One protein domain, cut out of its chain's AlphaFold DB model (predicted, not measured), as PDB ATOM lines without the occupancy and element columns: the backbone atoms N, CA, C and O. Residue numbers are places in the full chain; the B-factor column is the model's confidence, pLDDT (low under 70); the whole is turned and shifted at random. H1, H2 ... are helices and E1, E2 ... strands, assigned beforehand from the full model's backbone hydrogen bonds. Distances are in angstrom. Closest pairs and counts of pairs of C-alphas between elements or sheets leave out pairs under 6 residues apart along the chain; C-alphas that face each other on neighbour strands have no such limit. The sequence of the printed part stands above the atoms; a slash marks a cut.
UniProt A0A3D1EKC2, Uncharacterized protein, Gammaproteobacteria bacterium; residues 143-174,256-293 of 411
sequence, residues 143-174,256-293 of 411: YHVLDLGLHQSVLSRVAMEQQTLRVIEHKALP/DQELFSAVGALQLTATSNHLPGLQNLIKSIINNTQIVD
ATOM      1  N   TYR A 143     194.976 129.555 160.170       94.56
ATOM      2  CA  TYR A 143     194.299 130.780 159.765       94.56
ATOM      3  C   TYR A 143     193.988 130.721 158.269       94.56
ATOM      4  O   TYR A 143     194.524 129.892 157.531       94.56
ATOM      5  N   HIS A 144     193.101 131.597 157.817       95.88
ATOM      6  CA  HIS A 144     192.850 131.804 156.399       95.88
ATOM      7  C   HIS A 144     193.454 133.127 155.949       95.88
ATOM      8  O   HIS A 144     193.563 134.066 156.733       95.88
ATOM      9  N   VAL A 145     193.814 133.208 154.677       95.81
ATOM     10  CA  VAL A 145     194.260 134.432 154.014       95.81
ATOM     11  C   VAL A 145     193.280 134.728 152.898       95.81
ATOM     12  O   VAL A 145     193.053 133.863 152.056       95.81
ATOM     13  N   LEU A 146     192.695 135.925 152.904       95.44
ATOM     14  CA  LEU A 146     191.889 136.420 151.795       95.44
ATOM     15  C   LEU A 146     192.728 137.387 150.972       95.44
ATOM     16  O   LEU A 146     193.074 138.476 151.443       95.44
ATOM     17  N   ASP A 147     193.001 136.989 149.738       93.12
ATOM     18  CA  ASP A 147     193.713 137.798 148.762       93.12
ATOM     19  C   ASP A 147     192.805 138.187 147.597       93.12
ATOM     20  O   ASP A 147     192.197 137.323 146.964       93.12
ATOM     21  N   LEU A 148     192.707 139.489 147.331       93.44
ATOM     22  CA  LEU A 148     191.878 140.053 146.272       93.44
ATOM     23  C   LEU A 148     192.646 140.119 144.947       93.44
ATOM     24  O   LEU A 148     193.748 140.666 144.894       93.44
ATOM     25  N   GLY A 149     192.017 139.629 143.880       94.19
ATOM     26  CA  GLY A 149     192.439 139.798 142.489       94.19
ATOM     27  C   GLY A 149     191.449 140.630 141.662       94.19
ATOM     28  O   GLY A 149     190.381 141.032 142.144       94.19
ATOM     29  N   LEU A 150     191.766 140.857 140.382       94.19
ATOM     30  CA  LEU A 150     190.856 141.539 139.443       94.19
ATOM     31  C   LEU A 150     189.553 140.768 139.271       94.19
ATOM     32  O   LEU A 150     188.464 141.336 139.365       94.19
ATOM     33  N   HIS A 151     189.677 139.468 139.007       94.31
ATOM     34  CA  HIS A 151     188.558 138.621 138.587       94.31
ATOM     35  C   HIS A 151     187.979 137.781 139.711       94.31
ATOM     36  O   HIS A 151     186.830 137.362 139.640       94.31
ATOM     37  N   GLN A 152     188.771 137.516 140.743       94.62
ATOM     38  CA  GLN A 152     188.381 136.663 141.857       94.62
ATOM     39  C   GLN A 152     189.260 136.938 143.069       94.62
ATOM     40  O   GLN A 152     190.390 137.397 142.925       94.62
ATOM     41  N   SER A 153     188.766 136.579 144.249       94.94
ATOM     42  CA  SER A 153     189.609 136.444 145.436       94.94
ATOM     43  C   SER A 153     190.037 134.995 145.624       94.94
ATOM     44  O   SER A 153     189.375 134.062 145.157       94.94
ATOM     45  N   VAL A 154     191.124 134.797 146.357       95.25
ATOM     46  CA  VAL A 154     191.586 133.486 146.807       95.25
ATOM     47  C   VAL A 154     191.499 133.439 148.323       95.25
ATOM     48  O   VAL A 154     192.057 134.297 149.002       95.25
ATOM     49  N   LEU A 155     190.798 132.436 148.850       96.44
ATOM     50  CA  LEU A 155     190.801 132.120 150.272       96.44
ATOM     51  C   LEU A 155     191.708 130.908 150.496       96.44
ATOM     52  O   LEU A 155     191.337 129.793 150.129       96.44
ATOM     53  N   SER A 156     192.885 131.122 151.076       96.56
ATOM     54  CA  SER A 156     193.868 130.062 151.332       96.56
ATOM     55  C   SER A 156     193.907 129.712 152.812       96.56
ATOM     56  O   SER A 156     194.034 130.605 153.647       96.56
ATOM     57  N   ARG A 157     193.816 128.424 153.152       96.25
ATOM     58  CA  ARG A 157     193.967 127.934 154.525       96.25
ATOM     59  C   ARG A 157     195.420 127.566 154.777       96.25
ATOM     60  O   ARG A 157     195.987 126.734 154.067       96.25
ATOM     61  N   VAL A 158     195.997 128.152 155.815       96.19
ATOM     62  CA  VAL A 158     197.366 127.887 156.250       96.19
ATOM     63  C   VAL A 158     197.328 127.277 157.643       96.19
ATOM     64  O   VAL A 158     196.607 127.767 158.513       96.19
ATOM     65  N   ALA A 159     198.077 126.197 157.856       94.88
ATOM     66  CA  ALA A 159     198.145 125.505 159.139       94.88
ATOM     67  C   ALA A 159     199.589 125.313 159.601       94.88
ATOM     68  O   ALA A 159     200.503 125.191 158.787       94.88
ATOM     69  N   MET A 160     199.771 125.291 160.917       92.19
ATOM     70  CA  MET A 160     201.011 124.958 161.595       92.19
ATOM     71  C   MET A 160     200.977 123.486 161.998       92.19
ATOM     72  O   MET A 160     200.184 123.088 162.848       92.19
ATOM     73  N   GLU A 161     201.866 122.677 161.434       89.00
ATOM     74  CA  GLU A 161     202.020 121.268 161.790       89.00
ATOM     75  C   GLU A 161     203.489 120.989 162.092       89.00
ATOM     76  O   GLU A 161     204.354 121.188 161.245       89.00
ATOM     77  N   GLN A 162     203.797 120.544 163.316       86.06
ATOM     78  CA  GLN A 162     205.167 120.187 163.721       86.06
ATOM     79  C   GLN A 162     206.204 121.284 163.402       86.06
ATOM     80  O   GLN A 162     207.274 120.998 162.870       86.06
ATOM     81  N   GLN A 163     205.886 122.546 163.722       86.62
ATOM     82  CA  GLN A 163     206.727 123.722 163.428       86.62
ATOM     83  C   GLN A 163     206.902 124.040 161.935       86.62
ATOM     84  O   GLN A 163     207.768 124.830 161.566       86.62
ATOM     85  N   THR A 164     206.085 123.448 161.070       91.00
ATOM     86  CA  THR A 164     206.042 123.770 159.647       91.00
ATOM     87  C   THR A 164     204.717 124.440 159.333       91.00
ATOM     88  O   THR A 164     203.648 123.863 159.520       91.00
ATOM     89  N   LEU A 165     204.793 125.675 158.856       94.12
ATOM     90  CA  LEU A 165     203.657 126.397 158.321       94.12
ATOM     91  C   LEU A 165     203.416 125.932 156.884       94.12
ATOM     92  O   LEU A 165     204.347 125.924 156.086       94.12
ATOM     93  N   ARG A 166     202.187 125.561 156.531       95.19
ATOM     94  CA  ARG A 166     201.871 125.003 155.212       95.19
ATOM     95  C   ARG A 166     200.564 125.542 154.664       95.19
ATOM     96  O   ARG A 166     199.569 125.602 155.385       95.19
ATOM     97  N   VAL A 167     200.546 125.865 153.373       95.38
ATOM     98  CA  VAL A 167     199.295 126.105 152.642       95.38
ATOM     99  C   VAL A 167     198.622 124.753 152.405       95.38
ATOM    100  O   VAL A 167     199.112 123.938 151.628       95.38
ATOM    101  N   ILE A 168     197.525 124.494 153.117       94.94
ATOM    102  CA  ILE A 168     196.841 123.193 153.102       94.94
ATOM    103  C   ILE A 168     195.868 123.099 151.932       94.94
ATOM    104  O   ILE A 168     195.779 122.071 151.266       94.94
ATOM    105  N   GLU A 169     195.129 124.175 151.685       94.31
ATOM    106  CA  GLU A 169     194.132 124.251 150.626       94.31
ATOM    107  C   GLU A 169     193.874 125.705 150.238       94.31
ATOM    108  O   GLU A 169     194.192 126.637 150.980       94.31
ATOM    109  N   HIS A 170     193.270 125.895 149.071       95.19
ATOM    110  CA  HIS A 170     192.815 127.195 148.608       95.19
ATOM    111  C   HIS A 170     191.480 127.060 147.878       95.19
ATOM    112  O   HIS A 170     191.217 126.061 147.207       95.19
ATOM    113  N   LYS A 171     190.641 128.090 147.986       95.75
ATOM    114  CA  LYS A 171     189.347 128.184 147.308       95.75
ATOM    115  C   LYS A 171     189.274 129.482 146.511       95.75
ATOM    116  O   LYS A 171     189.481 130.568 147.047       95.75
ATOM    117  N   ALA A 172     188.956 129.357 145.227       95.06
ATOM    118  CA  ALA A 172     188.630 130.485 144.367       95.06
ATOM    119  C   ALA A 172     187.246 131.050 144.716       95.06
ATOM    120  O   ALA A 172     186.275 130.299 144.841       95.06
ATOM    121  N   LEU A 173     187.153 132.372 144.837       95.38
ATOM    122  CA  LEU A 173     185.922 133.115 145.093       95.38
ATOM    123  C   LEU A 173     185.629 134.030 143.891       95.38
ATOM    124  O   LEU A 173     185.935 135.224 143.940       95.38
ATOM    125  N   PRO A 174     185.042 133.495 142.800       92.56
ATOM    126  CA  PRO A 174     184.823 134.251 141.563       92.56
ATOM    127  C   PRO A 174     183.854 135.426 141.736       92.56
ATOM    128  O   PRO A 174     183.972 136.436 141.060       92.56
ATOM    129  N   ASP A 256     179.858 134.933 150.644       91.31
ATOM    130  CA  ASP A 256     179.351 133.625 151.050       91.31
ATOM    131  C   ASP A 256     179.394 133.510 152.584       91.31
ATOM    132  O   ASP A 256     180.407 133.134 153.176       91.31
ATOM    133  N   GLN A 257     178.307 133.904 153.251       89.19
ATOM    134  CA  GLN A 257     178.257 133.934 154.716       89.19
ATOM    135  C   GLN A 257     178.491 132.556 155.341       89.19
ATOM    136  O   GLN A 257     179.116 132.480 156.395       89.19
ATOM    137  N   GLU A 258     178.036 131.480 154.694       90.75
ATOM    138  CA  GLU A 258     178.251 130.119 155.181       90.75
ATOM    139  C   GLU A 258     179.748 129.796 155.191       90.75
ATOM    140  O   GLU A 258     180.291 129.433 156.236       90.75
ATOM    141  N   LEU A 259     180.439 130.051 154.076       92.56
ATOM    142  CA  LEU A 259     181.886 129.866 153.980       92.56
ATOM    143  C   LEU A 259     182.655 130.679 155.029       92.56
ATOM    144  O   LEU A 259     183.504 130.128 155.728       92.56
ATOM    145  N   PHE A 260     182.386 131.982 155.138       92.44
ATOM    146  CA  PHE A 260     183.138 132.851 156.047       92.44
ATOM    147  C   PHE A 260     182.797 132.584 157.522       92.44
ATOM    148  O   PHE A 260     183.662 132.755 158.374       92.44
ATOM    149  N   SER A 261     181.595 132.092 157.839       90.75
ATOM    150  CA  SER A 261     181.237 131.712 159.214       90.75
ATOM    151  C   SER A 261     182.025 130.504 159.742       90.75
ATOM    152  O   SER A 261     182.203 130.366 160.950       90.75
ATOM    153  N   ALA A 262     182.550 129.655 158.850       91.62
ATOM    154  CA  ALA A 262     183.414 128.528 159.202       91.62
ATOM    155  C   ALA A 262     184.891 128.924 159.425       91.62
ATOM    156  O   ALA A 262     185.699 128.094 159.852       91.62
ATOM    157  N   VAL A 263     185.273 130.173 159.137       92.88
ATOM    158  CA  VAL A 263     186.651 130.659 159.280       92.88
ATOM    159  C   VAL A 263     186.902 131.135 160.712       92.88
ATOM    160  O   VAL A 263     186.312 132.108 161.172       92.88
ATOM    161  N   GLY A 264     187.833 130.481 161.417       90.81
ATOM    162  CA  GLY A 264     188.185 130.849 162.796       90.81
ATOM    163  C   GLY A 264     189.061 132.104 162.923       90.81
ATOM    164  O   GLY A 264     188.874 132.896 163.843       90.81
ATOM    165  N   ALA A 265     190.014 132.292 162.007       93.50
ATOM    166  CA  ALA A 265     190.898 133.457 161.946       93.50
ATOM    167  C   ALA A 265     191.194 133.821 160.491       93.50
ATOM    168  O   ALA A 265     191.410 132.921 159.673       93.50
ATOM    169  N   LEU A 266     191.220 135.117 160.181       94.69
ATOM    170  CA  LEU A 266     191.390 135.629 158.827       94.69
ATOM    171  C   LEU A 266     192.434 136.746 158.758       94.69
ATOM    172  O   LEU A 266     192.390 137.715 159.513       94.69
ATOM    173  N   GLN A 267     193.332 136.621 157.792       94.56
ATOM    174  CA  GLN A 267     194.319 137.615 157.403       94.56
ATOM    175  C   GLN A 267     193.861 138.256 156.089       94.56
ATOM    176  O   GLN A 267     193.671 137.569 155.084       94.56
ATOM    177  N   LEU A 268     193.651 139.569 156.097       93.56
ATOM    178  CA  LEU A 268     193.350 140.360 154.906       93.56
ATOM    179  C   LEU A 268     194.660 140.918 154.359       93.56
ATOM    180  O   LEU A 268     195.325 141.700 155.040       93.56
ATOM    181  N   THR A 269     195.032 140.536 153.139       90.38
ATOM    182  CA  THR A 269     196.170 141.157 152.450       90.38
ATOM    183  C   THR A 269     195.902 142.645 152.201       90.38
ATOM    184  O   THR A 269     194.755 143.104 152.252       90.38
ATOM    185  N   ALA A 270     196.956 143.419 151.921       81.81
ATOM    186  CA  ALA A 270     196.821 144.846 151.622       81.81
ATOM    187  C   ALA A 270     195.809 145.094 150.486       81.81
ATOM    188  O   ALA A 270     194.924 145.934 150.631       81.81
ATOM    189  N   THR A 271     195.861 144.284 149.422       80.56
ATOM    190  CA  THR A 271     194.927 144.320 148.283       80.56
ATOM    191  C   THR A 271     193.467 144.184 148.714       80.56
ATOM    192  O   THR A 271     192.625 144.977 148.295       80.56
ATOM    193  N   SER A 272     193.162 143.243 149.608       82.50
ATOM    194  CA  SER A 272     191.821 143.064 150.177       82.50
ATOM    195  C   SER A 272     191.404 144.237 151.064       82.50
ATOM    196  O   SER A 272     190.240 144.635 151.066       82.50
ATOM    197  N   ASN A 273     192.339 144.825 151.813       78.38
ATOM    198  CA  ASN A 273     192.027 145.924 152.720       78.38
ATOM    199  C   ASN A 273     191.600 147.207 151.989       78.38
ATOM    200  O   ASN A 273     190.853 147.990 152.563       78.38
ATOM    201  N   HIS A 274     192.010 147.417 150.734       78.12
ATOM    202  CA  HIS A 274     191.649 148.609 149.955       78.12
ATOM    203  C   HIS A 274     190.171 148.687 149.545       78.12
ATOM    204  O   HIS A 274     189.738 149.740 149.092       78.12
ATOM    205  N   LEU A 275     189.378 147.622 149.713       83.62
ATOM    206  CA  LEU A 275     187.946 147.647 149.405       83.62
ATOM    207  C   LEU A 275     187.132 148.295 150.537       83.62
ATOM    208  O   LEU A 275     187.017 147.710 151.623       83.62
ATOM    209  N   PRO A 276     186.480 149.449 150.299       81.81
ATOM    210  CA  PRO A 276     185.723 150.134 151.336       81.81
ATOM    211  C   PRO A 276     184.567 149.275 151.843       81.81
ATOM    212  O   PRO A 276     183.807 148.685 151.075       81.81
ATOM    213  N   GLY A 277     184.455 149.182 153.167       83.12
ATOM    214  CA  GLY A 277     183.427 148.383 153.831       83.12
ATOM    215  C   GLY A 277     183.727 146.886 153.934       83.12
ATOM    216  O   GLY A 277     183.133 146.240 154.800       83.12
ATOM    217  N   LEU A 278     184.674 146.329 153.160       86.19
ATOM    218  CA  LEU A 278     184.996 144.896 153.226       86.19
ATOM    219  C   LEU A 278     185.496 144.507 154.616       86.19
ATOM    220  O   LEU A 278     184.998 143.548 155.197       86.19
ATOM    221  N   GLN A 279     186.437 145.267 155.177       86.44
ATOM    222  CA  GLN A 279     187.001 144.960 156.490       86.44
ATOM    223  C   GLN A 279     185.923 144.929 157.582       86.44
ATOM    224  O   GLN A 279     185.885 143.998 158.383       86.44
ATOM    225  N   ASN A 280     185.036 145.928 157.613       87.00
ATOM    226  CA  ASN A 280     183.963 146.010 158.607       87.00
ATOM    227  C   ASN A 280     182.961 144.868 158.441       87.00
ATOM    228  O   ASN A 280     182.555 144.246 159.421       87.00
ATOM    229  N   LEU A 281     182.600 144.566 157.196       89.06
ATOM    230  CA  LEU A 281     181.702 143.474 156.867       89.06
ATOM    231  C   LEU A 281     182.293 142.119 157.282       89.06
ATOM    232  O   LEU A 281     181.626 141.340 157.954       89.06
ATOM    233  N   ILE A 282     183.560 141.867 156.969       91.31
ATOM    234  CA  ILE A 282     184.269 140.654 157.377       91.31
ATOM    235  C   ILE A 282     184.384 140.568 158.901       91.31
ATOM    236  O   ILE A 282     184.070 139.524 159.463       91.31
ATOM    237  N   LYS A 283     184.743 141.658 159.591       90.62
ATOM    238  CA  LYS A 283     184.799 141.705 161.064       90.62
ATOM    239  C   LYS A 283     183.447 141.448 161.728       90.62
ATOM    240  O   LYS A 283     183.420 140.985 162.863       90.62
ATOM    241  N   SER A 284     182.336 141.728 161.042       90.75
ATOM    242  CA  SER A 284     180.993 141.395 161.536       90.75
ATOM    243  C   SER A 284     180.672 139.895 161.478       90.75
ATOM    244  O   SER A 284     179.754 139.448 162.159       90.75
ATOM    245  N   ILE A 285     181.429 139.126 160.686       91.75
ATOM    246  CA  ILE A 285     181.279 137.672 160.519       91.75
ATOM    247  C   ILE A 285     182.375 136.926 161.300       91.75
ATOM    248  O   ILE A 285     182.093 135.923 161.950       91.75
ATOM    249  N   ILE A 286     183.618 137.422 161.254       92.38
ATOM    250  CA  ILE A 286     184.820 136.784 161.806       92.38
ATOM    251  C   ILE A 286     185.497 137.730 162.802       92.38
ATOM    252  O   ILE A 286     186.147 138.710 162.425       92.38
ATOM    253  N   ASN A 287     185.419 137.383 164.087       87.31
ATOM    254  CA  ASN A 287     185.976 138.200 165.169       87.31
ATOM    255  C   ASN A 287     187.508 138.325 165.098       87.31
ATOM    256  O   ASN A 287     188.057 139.386 165.387       87.31
ATOM    257  N   ASN A 288     188.208 137.253 164.714       91.69
ATOM    258  CA  ASN A 288     189.667 137.233 164.615       91.69
ATOM    259  C   ASN A 288     190.126 137.589 163.194       91.69
ATOM    260  O   ASN A 288     190.621 136.739 162.455       91.69
ATOM    261  N   THR A 289     189.904 138.844 162.805       92.19
ATOM    262  CA  THR A 289     190.329 139.384 161.507       92.19
ATOM    263  C   THR A 289     191.459 140.390 161.691       92.19
ATOM    264  O   THR A 289     191.296 141.388 162.399       92.19
ATOM    265  N   GLN A 290     192.579 140.172 161.007       91.12
ATOM    266  CA  GLN A 290     193.748 141.050 161.012       91.12
ATOM    267  C   GLN A 290     194.079 141.508 159.589       91.12
ATOM    268  O   GLN A 290     193.815 140.796 158.623       91.12
ATOM    269  N   ILE A 291     194.625 142.717 159.458       90.94
ATOM    270  CA  ILE A 291     195.223 143.171 158.198       90.94
ATOM    271  C   ILE A 291     196.696 142.783 158.241       90.94
ATOM    272  O   ILE A 291     197.368 143.033 159.242       90.94
ATOM    273  N   VAL A 292     197.182 142.195 157.156       91.06
ATOM    274  CA  VAL A 292     198.594 141.869 156.995       91.06
ATOM    275  C   VAL A 292     199.385 143.167 156.852       91.06
ATOM    276  O   VAL A 292     199.143 143.952 155.935       91.06
ATOM    277  N   ASP A 293     200.341 143.382 157.750       89.94
ATOM    278  CA  ASP A 293     201.298 144.479 157.634       89.94
ATOM    279  C   ASP A 293     202.240 144.239 156.443       89.94
ATOM    280  O   ASP A 293     202.828 143.163 156.308       89.94
TER     281      ASP A 293
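What this domain is: This is residues 143 to 174 and 256 to 293 of the 411 residues of an uncharacterized protein of Gammaproteobacteria bacterium (UniProt A0A3D1EKC2). One twisted sheet of five strands pairs a long hairpin, E2 and E3, with the shorter E1 and two very short strands, E4 and E5; the hairpin's turn at residues 162 and 163 reaches far from the helices. Three short helices gather toward the other end, H2 beside the strands and H3 near E4 and E5, with H1 next to H3. The 70 printed residues include E1 E2 E3 H1 E4 H2 H3 E5 in chain order; the mixed sheet runs E3 E2 E1 E4 E5, and the class is mixed, helices and strands. The whole is compact, with a radius of gyration of the C-alphas of 11.9 A and spans of 38 by 27 by 26 A.

Where its parts are: E1, residues 143 to 148, begins at C-alpha 143 (194.299, 130.780, 159.765) and is 16.6 A long. E2, 153 to 161, is 25.5 A long, and E3, 164 to 173, 26.5 A. H1 is 257 to 261, E4 266 to 268, H2 270 to 273, and H3 278 to 285, 10.9 A long. E5, 289 to 291, ends at C-alpha 291 (195.223, 143.171, 158.198).

How they stand to each other: E1, E2 and E3 form a meander, each strand the antiparallel neighbour of the one before, with N 145 and O 156 at 2.8 A and N 157 and O 169 at 2.8 A. E4 is parallel to E1, N 267 and O 144 at 2.8 A, and to E5, N 290 and O 266 at 2.9 A. E4, H2 H3, E5 is a strand-helix-strand unit, two parallel neighbour strands with helices between, its crossover right-handed. H2 stands at the sheet's level, height 1.1 A; H3 only grazes the sheet with residues 278 to 283. H1 touches H3, closest C-alphas Ser 261 and Ile 285, 6.1 A. In H1 every O i to N i+4 pair is within hydrogen-bond range, in H3 3 of 4; H2 is too short for one.

The domain as a whole: The C-alphas farthest apart are those of Gln 162 and Pro 276, 37.8 A. Residues 175 to 255 are not printed; C-alphas 174 and 256 are 11.0 A apart across the cut. The links printed whole are tight. No printed residue is under 70 in pLDDT.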